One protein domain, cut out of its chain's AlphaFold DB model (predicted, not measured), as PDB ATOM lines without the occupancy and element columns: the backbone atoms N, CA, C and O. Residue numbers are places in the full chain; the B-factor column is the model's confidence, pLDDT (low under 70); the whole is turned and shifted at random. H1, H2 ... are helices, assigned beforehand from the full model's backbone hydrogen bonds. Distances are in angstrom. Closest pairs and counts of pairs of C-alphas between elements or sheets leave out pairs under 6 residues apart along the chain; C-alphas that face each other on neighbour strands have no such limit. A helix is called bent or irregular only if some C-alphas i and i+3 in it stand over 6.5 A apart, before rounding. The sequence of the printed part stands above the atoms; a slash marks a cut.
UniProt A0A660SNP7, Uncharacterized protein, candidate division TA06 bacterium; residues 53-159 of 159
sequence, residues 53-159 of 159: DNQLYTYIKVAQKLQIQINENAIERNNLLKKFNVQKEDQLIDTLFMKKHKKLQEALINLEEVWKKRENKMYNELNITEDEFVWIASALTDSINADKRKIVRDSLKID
ATOM      1  N   ASP A  53     135.885 135.589 180.553       97.44
ATOM      2  CA  ASP A  53     137.134 135.074 179.961       97.44
ATOM      3  C   ASP A  53     137.422 135.673 178.575       97.44
ATOM      4  O   ASP A  53     138.561 136.021 178.270       97.44
ATOM      5  N   ASN A  54     136.394 135.872 177.748       96.94
ATOM      6  CA  ASN A  54     136.539 136.568 176.468       96.94
ATOM      7  C   ASN A  54     137.038 138.012 176.654       96.94
ATOM      8  O   ASN A  54     137.958 138.423 175.949       96.94
ATOM      9  N   GLN A  55     136.496 138.748 177.629       97.00
ATOM     10  CA  GLN A  55     136.944 140.100 177.973       97.00
ATOM     11  C   GLN A  55     138.406 140.096 178.419       97.00
ATOM     12  O   GLN A  55     139.201 140.908 177.950       97.00
ATOM     13  N   LEU A  56     138.791 139.126 179.253       98.06
ATOM     14  CA  LEU A  56     140.161 138.953 179.725       98.06
ATOM     15  C   LEU A  56     141.149 138.739 178.570       98.06
ATOM     16  O   LEU A  56     142.187 139.398 178.509       98.06
ATOM     17  N   TYR A  57     140.843 137.828 177.644       98.00
ATOM     18  CA  TYR A  57     141.738 137.537 176.522       98.00
ATOM     19  C   TYR A  57     141.805 138.685 175.511       98.00
ATOM     20  O   TYR A  57     142.879 138.948 174.963       98.00
ATOM     21  N   THR A  58     140.698 139.392 175.281       98.12
ATOM     22  CA  THR A  58     140.689 140.609 174.460       98.12
ATOM     23  C   THR A  58     141.539 141.707 175.100       98.12
ATOM     24  O   THR A  58     142.411 142.265 174.433       98.12
ATOM     25  N   TYR A  59     141.377 141.937 176.408       97.88
ATOM     26  CA  TYR A  59     142.204 142.859 177.186       97.88
ATOM     27  C   TYR A  59     143.697 142.528 177.071       97.88
ATOM     28  O   TYR A  59     144.497 143.413 176.777       97.88
ATOM     29  N   ILE A  60     144.085 141.256 177.226       97.88
ATOM     30  CA  ILE A  60     145.490 140.828 177.109       97.88
ATOM     31  C   ILE A  60     146.056 141.163 175.723       97.88
ATOM     32  O   ILE A  60     147.150 141.720 175.633       97.88
ATOM     33  N   LYS A  61     145.317 140.877 174.644       97.75
ATOM     34  CA  LYS A  61     145.764 141.174 173.271       97.75
ATOM     35  C   LYS A  61     145.952 142.673 173.036       97.75
ATOM     36  O   LYS A  61     146.945 143.071 172.425       97.75
ATOM     37  N   VAL A  62     145.025 143.502 173.521       97.12
ATOM     38  CA  VAL A  62     145.165 144.963 173.444       97.12
ATOM     39  C   VAL A  62     146.364 145.428 174.262       97.12
ATOM     40  O   VAL A  62     147.201 146.160 173.741       97.12
ATOM     41  N   ALA A  63     146.504 144.962 175.503       96.81
ATOM     42  CA  ALA A  63     147.600 145.350 176.385       96.81
ATOM     43  C   ALA A  63     148.977 145.014 175.783       96.81
ATOM     44  O   ALA A  63     149.895 145.828 175.863       96.81
ATOM     45  N   GLN A  64     149.115 143.863 175.118       95.06
ATOM     46  CA  GLN A  64     150.337 143.497 174.391       95.06
ATOM     47  C   GLN A  64     150.630 144.455 173.228       95.06
ATOM     48  O   GLN A  64     151.762 144.919 173.079       95.06
ATOM     49  N   LYS A  65     149.618 144.801 172.420       95.38
ATOM     50  CA  LYS A  65     149.775 145.773 171.324       95.38
ATOM     51  C   LYS A  65     150.157 147.162 171.849       95.38
ATOM     52  O   LYS A  65     151.091 147.768 171.328       95.38
ATOM     53  N   LEU A  66     149.496 147.636 172.908       94.62
ATOM     54  CA  LEU A  66     149.803 148.920 173.543       94.62
ATOM     55  C   LEU A  66     151.219 148.941 174.128       94.62
ATOM     56  O   LEU A  66     151.919 149.939 173.993       94.62
ATOM     57  N   GLN A  67     151.684 147.841 174.719       92.12
ATOM     58  CA  GLN A  67     153.045 147.745 175.245       92.12
ATOM     59  C   GLN A  67     154.112 147.914 174.156       92.12
ATOM     60  O   GLN A  67     155.091 148.630 174.363       92.12
ATOM     61  N   ILE A  68     153.909 147.303 172.985       91.75
ATOM     62  CA  ILE A  68     154.781 147.510 171.821       91.75
ATOM     63  C   ILE A  68     154.723 148.982 171.389       91.75
ATOM     64  O   ILE A  68     155.763 149.623 171.228       91.75
ATOM     65  N   GLN A  69     153.515 149.548 171.297       93.38
ATOM     66  CA  GLN A  69     153.302 150.932 170.873       93.38
ATOM     67  C   GLN A  69     153.945 151.958 171.811       93.38
ATOM     68  O   GLN A  69     154.452 152.971 171.340       93.38
ATOM     69  N   ILE A  70     153.968 151.712 173.123       92.31
ATOM     70  CA  ILE A  70     154.603 152.603 174.105       92.31
ATOM     71  C   ILE A  70     156.096 152.780 173.795       92.31
ATOM     72  O   ILE A  70     156.612 153.897 173.869       92.31
ATOM     73  N   ASN A  71     156.785 151.705 173.401       91.44
ATOM     74  CA  ASN A  71     158.200 151.774 173.036       91.44
ATOM     75  C   ASN A  71     158.413 152.592 171.756       91.44
ATOM     76  O   ASN A  71     159.318 153.425 171.694       91.44
ATOM     77  N   GLU A  72     157.558 152.402 170.751       93.75
ATOM     78  CA  GLU A  72     157.595 153.189 169.515       93.75
ATOM     79  C   GLU A  72     157.319 154.673 169.781       93.75
ATOM     80  O   GLU A  72     158.069 155.537 169.329       93.75
ATOM     81  N   ASN A  73     156.304 154.976 170.593       94.56
ATOM     82  CA  ASN A  73     155.953 156.337 170.988       94.56
ATOM     83  C   ASN A  73     157.126 157.015 171.713       94.56
ATOM     84  O   ASN A  73     157.455 158.170 171.435       94.56
ATOM     85  N   ALA A  74     157.824 156.295 172.596       93.88
ATOM     86  CA  ALA A  74     159.021 156.809 173.256       93.88
ATOM     87  C   ALA A  74     160.138 157.159 172.253       93.88
ATOM     88  O   ALA A  74     160.781 158.204 172.384       93.88
ATOM     89  N   ILE A  75     160.357 156.327 171.229       95.81
ATOM     90  CA  ILE A  75     161.336 156.597 170.163       95.81
ATOM     91  C   ILE A  75     160.938 157.844 169.367       95.81
ATOM     92  O   ILE A  75     161.758 158.745 169.179       95.81
ATOM     93  N   GLU A  76     159.683 157.929 168.930       96.12
ATOM     94  CA  GLU A  76     159.165 159.060 168.154       96.12
ATOM     95  C   GLU A  76     159.269 160.374 168.921       96.12
ATOM     96  O   GLU A  76     159.754 161.375 168.385       96.12
ATOM     97  N   ARG A  77     158.899 160.352 170.204       95.44
ATOM     98  CA  ARG A  77     159.041 161.489 171.108       95.44
ATOM     99  C   ARG A  77     160.489 161.932 171.220       95.44
ATOM    100  O   ARG A  77     160.791 163.105 171.028       95.44
ATOM    101  N   ASN A  78     161.397 160.999 171.492       95.06
ATOM    102  CA  ASN A  78     162.816 161.310 171.638       95.06
ATOM    103  C   ASN A  78     163.405 161.886 170.344       95.06
ATOM    104  O   ASN A  78     164.198 162.826 170.389       95.06
ATOM    105  N   ASN A  79     162.995 161.369 169.185       95.94
ATOM    106  CA  ASN A  79     163.403 161.905 167.888       95.94
ATOM    107  C   ASN A  79     162.859 163.321 167.660       95.94
ATOM    108  O   ASN A  79     163.588 164.187 167.169       95.94
ATOM    109  N   LEU A  80     161.613 163.582 168.062       95.88
ATOM    110  CA  LEU A  80     161.024 164.914 168.000       95.88
ATOM    111  C   LEU A  80     161.782 165.903 168.896       95.88
ATOM    112  O   LEU A  80     162.177 166.970 168.432       95.88
ATOM    113  N   LEU A  81     162.051 165.539 170.150       94.69
ATOM    114  CA  LEU A  81     162.788 166.393 171.086       94.69
ATOM    115  C   LEU A  81     164.203 166.713 170.586       94.69
ATOM    116  O   LEU A  81     164.616 167.874 170.619       94.69
ATOM    117  N   LYS A  82     164.904 165.720 170.024       95.19
ATOM    118  CA  LYS A  82     166.209 165.914 169.373       95.19
ATOM    119  C   LYS A  82     166.129 166.889 168.201       95.19
ATOM    120  O   LYS A  82     166.953 167.793 168.115       95.19
ATOM    121  N   LYS A  83     165.121 166.760 167.329       95.50
ATOM    122  CA  LYS A  83     164.911 167.666 166.181       95.50
ATOM    123  C   LYS A  83     164.765 169.132 166.605       95.50
ATOM    124  O   LYS A  83     165.145 170.024 165.852       95.50
ATOM    125  N   PHE A  84     164.223 169.377 167.795       94.06
ATOM    126  CA  PHE A  84     164.030 170.715 168.354       94.06
ATOM    127  C   PHE A  84     165.102 171.126 169.377       94.06
ATOM    128  O   PHE A  84     164.960 172.173 170.006       94.06
ATOM    129  N   ASN A  85     166.186 170.351 169.517       93.75
ATOM    130  CA  ASN A  85     167.289 170.598 170.451       93.75
ATOM    131  C   ASN A  85     166.855 170.744 171.920       93.75
ATOM    132  O   ASN A  85     167.502 171.464 172.685       93.75
ATOM    133  N   VAL A  86     165.786 170.057 172.329       93.38
ATOM    134  CA  VAL A  86     165.369 170.001 173.735       93.38
ATOM    135  C   VAL A  86     166.380 169.149 174.500       93.38
ATOM    136  O   VAL A  86     166.569 167.976 174.188       93.38
ATOM    137  N   GLN A  87     167.058 169.754 175.476       89.69
ATOM    138  CA  GLN A  87     168.147 169.122 176.231       89.69
ATOM    139  C   GLN A  87     167.657 168.500 177.535       89.69
ATOM    140  O   GLN A  87     168.257 167.552 178.039       89.69
ATOM    141  N   LYS A  88     166.588 169.061 178.103       89.88
ATOM    142  CA  LYS A  88     166.027 168.630 179.375       89.88
ATOM    143  C   LYS A  88     164.507 168.608 179.309       89.88
ATOM    144  O   LYS A  88     163.875 169.447 178.675       89.88
ATOM    145  N   GLU A  89     163.942 167.625 179.992       86.62
ATOM    146  CA  GLU A  89     162.505 167.366 180.034       86.62
ATOM    147  C   GLU A  89     161.719 168.502 180.714       86.62
ATOM    148  O   GLU A  89     160.604 168.823 180.312       86.62
ATOM    149  N   ASP A  90     162.331 169.167 181.699       91.19
ATOM    150  CA  ASP A  90     161.761 170.312 182.423       91.19
ATOM    151  C   ASP A  90     161.472 171.523 181.519       91.19
ATOM    152  O   ASP A  90     160.577 172.316 181.810       91.19
ATOM    153  N   GLN A  91     162.147 171.637 180.374       89.81
ATOM    154  CA  GLN A  91     161.877 172.689 179.392       89.81
ATOM    155  C   GLN A  91     160.462 172.588 178.806       89.81
ATOM    156  O   GLN A  91     159.897 173.593 178.386       89.81
ATOM    157  N   LEU A  92     159.869 171.393 178.784       89.88
ATOM    158  CA  LEU A  92     158.547 171.164 178.196       89.88
ATOM    159  C   LEU A  92     157.402 171.661 179.083       89.88
ATOM    160  O   LEU A  92     156.322 171.948 178.572       89.88
ATOM    161  N   ILE A  93     157.638 171.791 180.392       89.88
ATOM    162  CA  ILE A  93     156.677 172.374 181.340       89.88
ATOM    163  C   ILE A  93     156.920 173.874 181.569       89.88
ATOM    164  O   ILE A  93     156.076 174.557 182.151       89.88
ATOM    165  N   ASP A  94     158.043 174.412 181.082       91.69
ATOM    166  CA  ASP A  94     158.315 175.846 181.102       91.69
ATOM    167  C   ASP A  94     157.462 176.568 180.046       91.69
ATOM    168  O   ASP A  94     157.703 176.526 178.835       91.69
ATOM    169  N   THR A  95     156.463 177.303 180.529       89.94
ATOM    170  CA  THR A  95     155.556 178.083 179.680       89.94
ATOM    171  C   THR A  95     156.261 179.164 178.851       89.94
ATOM    172  O   THR A  95     155.797 179.473 177.752       89.94
ATOM    173  N   LEU A  96     157.372 179.746 179.322       92.12
ATOM    174  CA  LEU A  96     158.141 180.743 178.571       92.12
ATOM    175  C   LEU A  96     158.940 180.087 177.449       92.12
ATOM    176  O   LEU A  96     158.974 180.618 176.334       92.12
ATOM    177  N   PHE A  97     159.544 178.930 177.719       91.94
ATOM    178  CA  PHE A  97     160.195 178.118 176.697       91.94
ATOM    179  C   PHE A  97     159.187 177.704 175.619       91.94
ATOM    180  O   PHE A  97     159.367 178.027 174.444       91.94
ATOM    181  N   MET A  98     158.060 177.102 176.005       91.38
ATOM    182  CA  MET A  98     157.049 176.632 175.052       91.38
ATOM    183  C   MET A  98     156.432 177.766 174.220       91.38
ATOM    184  O   MET A  98     156.242 177.609 173.014       91.38
ATOM    185  N   LYS A  99     156.229 178.959 174.802       91.25
ATOM    186  CA  LYS A  99     155.788 180.152 174.051       91.25
ATOM    187  C   LYS A  99     156.784 180.595 172.977       91.25
ATOM    188  O   LYS A  99     156.358 181.088 171.931       91.25
ATOM    189  N   LYS A 100     158.091 180.445 173.221       92.75
ATOM    190  CA  LYS A 100     159.151 180.753 172.243       92.75
ATOM    191  C   LYS A 100     159.295 179.657 171.185       92.75
ATOM    192  O   LYS A 100     159.650 179.949 170.047       92.75
ATOM    193  N   HIS A 101     158.963 178.417 171.531       93.44
ATOM    194  CA  HIS A 101     159.093 177.242 170.673       93.44
ATOM    195  C   HIS A 101     157.729 176.727 170.168       93.44
ATOM    196  O   HIS A 101     157.441 175.536 170.235       93.44
ATOM    197  N   LYS A 102     156.890 177.600 169.587       93.88
ATOM    198  CA  LYS A 102     155.530 177.233 169.118       93.88
ATOM    199  C   LYS A 102     155.486 176.025 168.174       93.88
ATOM    200  O   LYS A 102     154.632 175.162 168.319       93.88
ATOM    201  N   LYS A 103     156.454 175.907 167.258       95.31
ATOM    202  CA  LYS A 103     156.551 174.756 166.340       95.31
ATOM    203  C   LYS A 103     156.791 173.425 167.064       95.31
ATOM    204  O   LYS A 103     156.350 172.390 166.582       95.31
ATOM    205  N   LEU A 104     157.499 173.445 168.197       94.25
ATOM    206  CA  LEU A 104     157.660 172.262 169.046       94.25
ATOM    207  C   LEU A 104     156.325 171.912 169.708       94.25
ATOM    208  O   LEU A 104     155.945 170.748 169.708       94.25
ATOM    209  N   GLN A 105     155.602 172.913 170.220       93.25
ATOM    210  CA  GLN A 105     154.279 172.719 170.813       93.25
ATOM    211  C   GLN A 105     153.298 172.083 169.819       93.25
ATOM    212  O   GLN A 105     152.693 171.062 170.127       93.25
ATOM    213  N   GLU A 106     153.191 172.640 168.612       94.94
ATOM    214  CA  GLU A 106     152.351 172.097 167.536       94.94
ATOM    215  C   GLU A 106     152.757 170.665 167.169       94.94
ATOM    216  O   GLU A 106     151.906 169.795 166.999       94.94
ATOM    217  N   ALA A 107     154.060 170.387 167.082       95.25
ATOM    218  CA  ALA A 107     154.537 169.052 166.755       95.25
ATOM    219  C   ALA A 107     154.253 168.025 167.864       95.25
ATOM    220  O   ALA A 107     153.964 166.875 167.544       95.25
ATOM    221  N   LEU A 108     154.308 168.425 169.138       94.25
ATOM    222  CA  LEU A 108     153.937 167.570 170.269       94.25
ATOM    223  C   LEU A 108     152.438 167.253 170.264       94.25
ATOM    224  O   LEU A 108     152.079 166.090 170.416       94.25
ATOM    225  N   ILE A 109     151.586 168.252 170.011       94.06
ATOM    226  CA  ILE A 109     150.130 168.063 169.878       94.06
ATOM    227  C   ILE A 109     149.823 167.093 168.729       94.06
ATOM    228  O   ILE A 109     149.107 166.112 168.909       94.06
ATOM    229  N   ASN A 110     150.427 167.310 167.558       95.25
ATOM    230  CA  ASN A 110     150.234 166.427 166.406       95.25
ATOM    231  C   ASN A 110     150.703 164.994 166.690       95.25
ATOM    232  O   ASN A 110     150.088 164.033 166.229       95.25
ATOM    233  N   LEU A 111     151.803 164.839 167.430       94.69
ATOM    234  CA  LEU A 111     152.320 163.529 167.810       94.69
ATOM    235  C   LEU A 111     151.341 162.795 168.742       94.69
ATOM    236  O   LEU A 111     151.058 161.620 168.515       94.69
ATOM    237  N   GLU A 112     150.765 163.495 169.719       93.19
ATOM    238  CA  GLU A 112     149.736 162.955 170.614       93.19
ATOM    239  C   GLU A 112     148.475 162.520 169.849       93.19
ATOM    240  O   GLU A 112     147.962 161.421 170.068       93.19
ATOM    241  N   GLU A 113     148.011 163.315 168.881       94.50
ATOM    242  CA  GLU A 113     146.875 162.932 168.033       94.50
ATOM    243  C   GLU A 113     147.145 161.660 167.221       94.50
ATOM    244  O   GLU A 113     146.257 160.821 167.043       94.50
ATOM    245  N   VAL A 114     148.367 161.511 166.702       94.62
ATOM    246  CA  VAL A 114     148.777 160.308 165.973       94.62
ATOM    247  C   VAL A 114     148.769 159.095 166.903       94.62
ATOM    248  O   VAL A 114     148.252 158.046 166.514       94.62
ATOM    249  N   TRP A 115     149.281 159.228 168.126       96.81
ATOM    250  CA  TRP A 115     149.258 158.148 169.115       96.81
ATOM    251  C   TRP A 115     147.838 157.745 169.489       96.81
ATOM    252  O   TRP A 115     147.515 156.561 169.417       96.81
ATOM    253  N   LYS A 116     146.964 158.719 169.761       93.56
ATOM    254  CA  LYS A 116     145.550 158.465 170.061       93.56
ATOM    255  C   LYS A 116     144.844 157.729 168.920       93.56
ATOM    256  O   LYS A 116     144.066 156.808 169.151       93.56
ATOM    257  N   LYS A 117     145.134 158.082 167.662       95.38
ATOM    258  CA  LYS A 117     144.590 157.368 166.491       95.38
ATOM    259  C   LYS A 117     145.072 155.917 166.420       95.38
ATOM    260  O   LYS A 117     144.279 155.049 166.059       95.38
ATOM    261  N   ARG A 118     146.340 155.639 166.749       95.50
ATOM    262  CA  ARG A 118     146.869 154.262 166.788       95.50
ATOM    263  C   ARG A 118     146.232 153.448 167.905       95.50
ATOM    264  O   ARG A 118     145.796 152.335 167.646       95.50
ATOM    265  N   GLU A 119     146.135 154.012 169.101       93.56
ATOM    266  CA  GLU A 119     145.478 153.379 170.246       93.56
ATOM    267  C   GLU A 119     144.010 153.044 169.937       93.56
ATOM    268  O   GLU A 119     143.615 151.881 170.007       93.56
ATOM    269  N   ASN A 120     143.238 154.015 169.440       92.94
ATOM    270  CA  ASN A 120     141.848 153.791 169.031       92.94
ATOM    271  C   ASN A 120     141.714 152.711 167.955       92.94
ATOM    272  O   ASN A 120     140.753 151.942 167.951       92.94
ATOM    273  N   LYS A 121     142.676 152.626 167.031       95.44
ATOM    274  CA  LYS A 121     142.698 151.559 166.030       95.44
ATOM    275  C   LYS A 121     142.847 150.183 166.687       95.44
ATOM    276  O   LYS A 121     142.168 149.260 166.257       95.44
ATOM    277  N   MET A 122     143.671 150.043 167.725       95.38
ATOM    278  CA  MET A 122     143.842 148.772 168.445       95.38
ATOM    279  C   MET A 122     142.571 148.350 169.184       95.38
ATOM    280  O   MET A 122     142.204 147.177 169.123       95.38
ATOM    281  N   TYR A 123     141.888 149.301 169.828       93.88
ATOM    282  CA  TYR A 123     140.581 149.078 170.453       93.88
ATOM    283  C   TYR A 123     139.549 148.591 169.426       93.88
ATOM    284  O   TYR A 123     138.937 147.535 169.599       93.88
ATOM    285  N   ASN A 124     139.447 149.284 168.288       95.12
ATOM    286  CA  ASN A 124     138.524 148.926 167.210       95.12
ATOM    287  C   ASN A 124     138.850 147.569 166.561       95.12
ATOM    288  O   ASN A 124     137.942 146.783 166.306       95.12
ATOM    289  N   GLU A 125     140.129 147.269 166.308       96.69
ATOM    290  CA  GLU A 125     140.576 145.989 165.727       96.69
ATOM    291  C   GLU A 125     140.165 144.778 166.570       96.69
ATOM    292  O   GLU A 125     139.942 143.693 166.033       96.69
ATOM    293  N   LEU A 126     140.101 144.953 167.891       95.38
ATOM    294  CA  LEU A 126     139.793 143.894 168.846       95.38
ATOM    295  C   LEU A 126     138.382 144.009 169.435       95.38
ATOM    296  O   LEU A 126     138.035 143.228 170.318       95.38
ATOM    297  N   ASN A 127     137.566 144.925 168.899       95.38
ATOM    298  CA  ASN A 127     136.176 145.155 169.281       95.38
ATOM    299  C   ASN A 127     135.990 145.301 170.802       95.38
ATOM    300  O   ASN A 127     135.155 144.634 171.410       95.38
ATOM    301  N   ILE A 128     136.803 146.163 171.403       95.00
ATOM    302  CA  ILE A 128     136.731 146.542 172.814       95.00
ATOM    303  C   ILE A 128     136.751 148.062 172.899       95.00
ATOM    304  O   ILE A 128     137.475 148.717 172.154       95.00
ATOM    305  N   THR A 129     135.935 148.629 173.780       94.94
ATOM    306  CA  THR A 129     135.923 150.081 174.006       94.94
ATOM    307  C   THR A 129     137.016 150.487 174.994       94.94
ATOM    308  O   THR A 129     137.452 149.674 175.808       94.94
ATOM    309  N   GLU A 130     137.446 151.752 174.962       93.31
ATOM    310  CA  GLU A 130     138.370 152.290 175.975       93.31
ATOM    311  C   GLU A 130     137.781 152.138 177.390       93.31
ATOM    312  O   GLU A 130     138.460 151.643 178.286       93.31
ATOM    313  N   ASP A 131     136.492 152.452 177.568       94.44
ATOM    314  CA  ASP A 131     135.779 152.300 178.844       94.44
ATOM    315  C   ASP A 131     135.796 150.850 179.354       94.44
ATOM    316  O   ASP A 131     136.028 150.610 180.539       94.44
ATOM    317  N   GLU A 132     135.582 149.870 178.471       96.38
ATOM    318  CA  GLU A 132     135.673 148.449 178.822       96.38
ATOM    319  C   GLU A 132     137.103 148.054 179.196       96.38
ATOM    320  O   GLU A 132     137.314 147.390 180.210       96.38
ATOM    321  N   PHE A 133     138.097 148.490 178.419       97.19
ATOM    322  CA  PHE A 133     139.504 148.210 178.698       97.19
ATOM    323  C   PHE A 133     139.934 148.769 180.064       97.19
ATOM    324  O   PHE A 133     140.546 148.056 180.867       97.19
ATOM    325  N   VAL A 134     139.563 150.019 180.359       96.31
ATOM    326  CA  VAL A 134     139.826 150.687 181.643       96.31
ATOM    327  C   VAL A 134     139.065 150.010 182.779       96.31
ATOM    328  O   VAL A 134     139.634 149.789 183.852       96.31
ATOM    329  N   TRP A 135     137.807 149.622 182.556       97.38
ATOM    330  CA  TRP A 135     137.043 148.887 183.554       97.38
ATOM    331  C   TRP A 135     137.706 147.549 183.897       97.38
ATOM    332  O   TRP A 135     137.887 147.267 185.080       97.38
ATOM    333  N   ILE A 136     138.137 146.760 182.904       97.75
ATOM    334  CA  ILE A 136     138.848 145.493 183.142       97.75
ATOM    335  C   ILE A 136     140.130 145.750 183.939       97.75
ATOM    336  O   ILE A 136     140.388 145.046 184.914       97.75
ATOM    337  N   ALA A 137     140.917 146.771 183.579       96.62
ATOM    338  CA  ALA A 137     142.131 147.130 184.315       96.62
ATOM    339  C   ALA A 137     141.845 147.435 185.797       96.62
ATOM    340  O   ALA A 137     142.588 146.989 186.676       96.62
ATOM    341  N   SER A 138     140.748 148.144 186.078       96.25
ATOM    342  CA  SER A 138     140.292 148.436 187.438       96.25
ATOM    343  C   SER A 138     139.794 147.180 188.160       96.25
ATOM    344  O   SER A 138     140.272 146.872 189.253       96.25
ATOM    345  N   ALA A 139     138.886 146.422 187.542       97.25
ATOM    346  CA  ALA A 139     138.273 145.210 188.094       97.25
ATOM    347  C   ALA A 139     139.301 144.105 188.352       97.25
ATOM    348  O   ALA A 139     139.143 143.283 189.258       97.25
ATOM    349  N   LEU A 140     140.404 144.098 187.596       97.44
ATOM    350  CA  LEU A 140     141.527 143.223 187.873       97.44
ATOM    351  C   LEU A 140     142.060 143.463 189.281       97.44
ATOM    352  O   LEU A 140     142.515 142.504 189.867       97.44
ATOM    353  N   THR A 141     141.997 144.647 189.888       95.06
ATOM    354  CA  THR A 141     142.526 144.853 191.252       95.06
ATOM    355  C   THR A 141     141.722 144.141 192.351       95.06
ATOM    356  O   THR A 141     142.289 143.806 193.395       95.06
ATOM    357  N   ASP A 142     140.464 143.789 192.084       95.50
ATOM    358  CA  ASP A 142     139.547 143.206 193.066       95.50
ATOM    359  C   ASP A 142     139.835 141.734 193.361       95.50
ATOM    360  O   ASP A 142     140.170 140.942 192.477       95.50
ATOM    361  N   SER A 143     139.673 141.306 194.615       97.06
ATOM    362  CA  SER A 143     139.971 139.925 195.029       97.06
ATOM    363  C   SER A 143     139.176 138.866 194.259       97.06
ATOM    364  O   SER A 143     139.712 137.788 194.018       97.06
ATOM    365  N   ILE A 144     137.955 139.182 193.817       97.56
ATOM    366  CA  ILE A 144     137.106 138.279 193.024       97.56
ATOM    367  C   ILE A 144     137.743 137.894 191.676       97.56
ATOM    368  O   ILE A 144     137.518 136.799 191.172       97.56
ATOM    369  N   ASN A 145     138.622 138.746 191.138       97.62
ATOM    370  CA  ASN A 145     139.339 138.527 189.882       97.62
ATOM    371  C   ASN A 145     140.807 138.092 190.095       97.62
ATOM    372  O   ASN A 145     141.642 138.245 189.198       97.62
ATOM    373  N   ALA A 146     141.164 137.551 191.269       96.81
ATOM    374  CA  ALA A 146     142.550 137.185 191.595       96.81
ATOM    375  C   ALA A 146     143.185 136.192 190.606       96.81
ATOM    376  O   ALA A 146     144.334 136.387 190.194       96.81
ATOM    377  N   ASP A 147     142.440 135.176 190.170       97.31
ATOM    378  CA  ASP A 147     142.933 134.203 189.189       97.31
ATOM    379  C   ASP A 147     143.160 134.849 187.820       97.31
ATOM    380  O   ASP A 147     144.169 134.600 187.155       97.31
ATOM    381  N   LYS A 148     142.289 135.782 187.434       97.69
ATOM    382  CA  LYS A 148     142.406 136.529 186.178       97.69
ATOM    383  C   LYS A 148     143.601 137.478 186.186       97.69
ATOM    384  O   LYS A 148     144.347 137.518 185.208       97.69
ATOM    385  N   ARG A 149     143.888 138.143 187.316       96.31
ATOM    386  CA  ARG A 149     145.153 138.887 187.498       96.31
ATOM    387  C   ARG A 149     146.371 138.020 187.271       96.31
ATOM    388  O   ARG A 149     147.356 138.501 186.717       96.31
ATOM    389  N   LYS A 150     146.347 136.778 187.760       95.38
ATOM    390  CA  LYS A 150     147.477 135.866 187.599       95.38
ATOM    391  C   LYS A 150     147.705 135.561 186.117       95.38
ATOM    392  O   LYS A 150     148.827 135.737 185.654       95.38
ATOM    393  N   ILE A 151     146.643 135.235 185.376       96.38
ATOM    394  CA  ILE A 151     146.695 134.997 183.923       96.38
ATOM    395  C   ILE A 151     147.256 136.218 183.178       96.38
ATOM    396  O   ILE A 151     148.173 136.078 182.369       96.38
ATOM    397  N   VAL A 152     146.750 137.420 183.473       95.69
ATOM    398  CA  VAL A 152     147.236 138.672 182.863       95.69
ATOM    399  C   VAL A 152     148.711 138.896 183.174       95.69
ATOM    400  O   VAL A 152     149.493 139.155 182.264       95.69
ATOM    401  N   ARG A 153     149.120 138.754 184.442       92.62
ATOM    402  CA  ARG A 153     150.521 138.912 184.852       92.62
ATOM    403  C   ARG A 153     151.433 137.953 184.098       92.62
ATOM    404  O   ARG A 153     152.509 138.363 183.684       92.62
ATOM    405  N   ASP A 154     151.019 136.699 183.944       93.94
ATOM    406  CA  ASP A 154     151.803 135.687 183.241       93.94
ATOM    407  C   ASP A 154     151.868 135.947 181.728       93.94
ATOM    408  O   ASP A 154     152.910 135.708 181.125       93.94
ATOM    409  N   SER A 155     150.804 136.502 181.139       93.94
ATOM    410  CA  SER A 155     150.713 136.807 179.700       93.94
ATOM    411  C   SER A 155     151.431 138.096 179.286       93.94
ATOM    412  O   SER A 155     151.749 138.273 178.110       93.94
ATOM    413  N   LEU A 156     151.651 139.010 180.235       90.19
ATOM    414  CA  LEU A 156     152.300 140.309 180.025       90.19
ATOM    415  C   LEU A 156     153.709 140.373 180.629       90.19
ATOM    416  O   LEU A 156     154.221 141.468 180.870       90.19
ATOM    417  N   LYS A 157     154.332 139.222 180.924       80.44
ATOM    418  CA  LYS A 157     155.727 139.202 181.376       80.44
ATOM    419  C   LYS A 157     156.600 139.895 180.333       80.44
ATOM    420  O   LYS A 157     156.630 139.506 179.173       80.44
ATOM    421  N   ILE A 158     157.271 140.945 180.791       54.53
ATOM    422  CA  ILE A 158     158.306 141.659 180.057       54.53
ATOM    423  C   ILE A 158     159.619 140.996 180.464       54.53
ATOM    424  O   ILE A 158     159.970 141.057 181.648       54.53
ATOM    425  N   ASP A 159     160.293 140.343 179.521       44.88
ATOM    426  CA  ASP A 159     161.676 139.889 179.703       44.88
ATOM    427  C   ASP A 159     162.648 141.085 179.784       44.88
ATOM    428  O   ASP A 159     162.480 142.052 179.001       44.88
TER     429      ASP A 159
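Overview. This is residues 53 to 159 of the 159 residues of an uncharacterized protein of candidate division TA06 bacterium (UniProt A0A660SNP7). Two long helices, H1 and H4, lie side by side and run opposite ways, making the length of a rod. At one end the chain passes from H1 to H4 through the short helices H2 and H3; at the other end H5 and H6 pack on H1 near its beginning. The printed part has 107 residues, with six named helices in the order H1 to H6 and no named strand, and its class is all helix. It is loose, with a radius of gyration of the C-alphas of 17.8 A, and spans 52 by 25 by 24 A.

Along the chain. H1, residues 53 to 83, begins at C-alpha 53 (137.134, 135.074, 179.961) and measures 45.0 A from first to last C-alpha. H2, residues 89 to 92, measures 5.8 A, and H3, residues 95 to 100, 8.7 A. H4, residues 102 to 125, begins at C-alpha 102 (155.530, 177.233, 169.118) and measures 34.8 A. H5, residues 130 to 139, measures 14.0 A. H6, residues 143 to 155, measures 19.0 A and ends at C-alpha 155 (150.713, 136.807, 179.700); it is irregular, with C-alphas 144 and 147 8.1 A apart.

Arrangement. H1 is the hub and touches H4, H5 and H6. H1 and H4 stand at a shallow tilt of 19 degrees, opposite ways; their closest C-alphas, of Val 62 and Met 122, are 6.4 A apart. H1 touches H5 with residues 55 to 59 alone, at a steep tilt of 68 degrees, only just short of perpendicular, opposite ways; the closest C-alphas are those of Tyr 59 and Phe 133, at 6.2 A. H1 touches H6 with residues 56 to 60 alone, at a steep tilt of 56 degrees, the same way; the closest C-alphas are those of Ile 60 and Val 152, at 6.4 A. The helix packing is mostly crossed, but only just: 1 of 3 touching pairs given a tilt is shallow. H2 and H3 only just touch, and only at the corner by their link, with 3 pairs of C-alphas within 8 A; the closest are those of Gln 91 and Phe 97, at 6.3 A. Among the pairs that are apart are H1 and H3, and H4 and H6. Every O i to N i+4 pair is within hydrogen-bond range in H3, H4 and H5; H1 has 26 of 27 and H6 7 of 9, and H2 is too short for such a pair.

Size, cuts and confidence. The C-alphas farthest apart, of Lys 100 and Ile 144, are 52.2 A apart. The printed part has no cut, and its five links between helices are tight. The mean pLDDT of the printed part is 93.7; residues 158 to 159 are under 70, and Asp 159 is the chain's last residue.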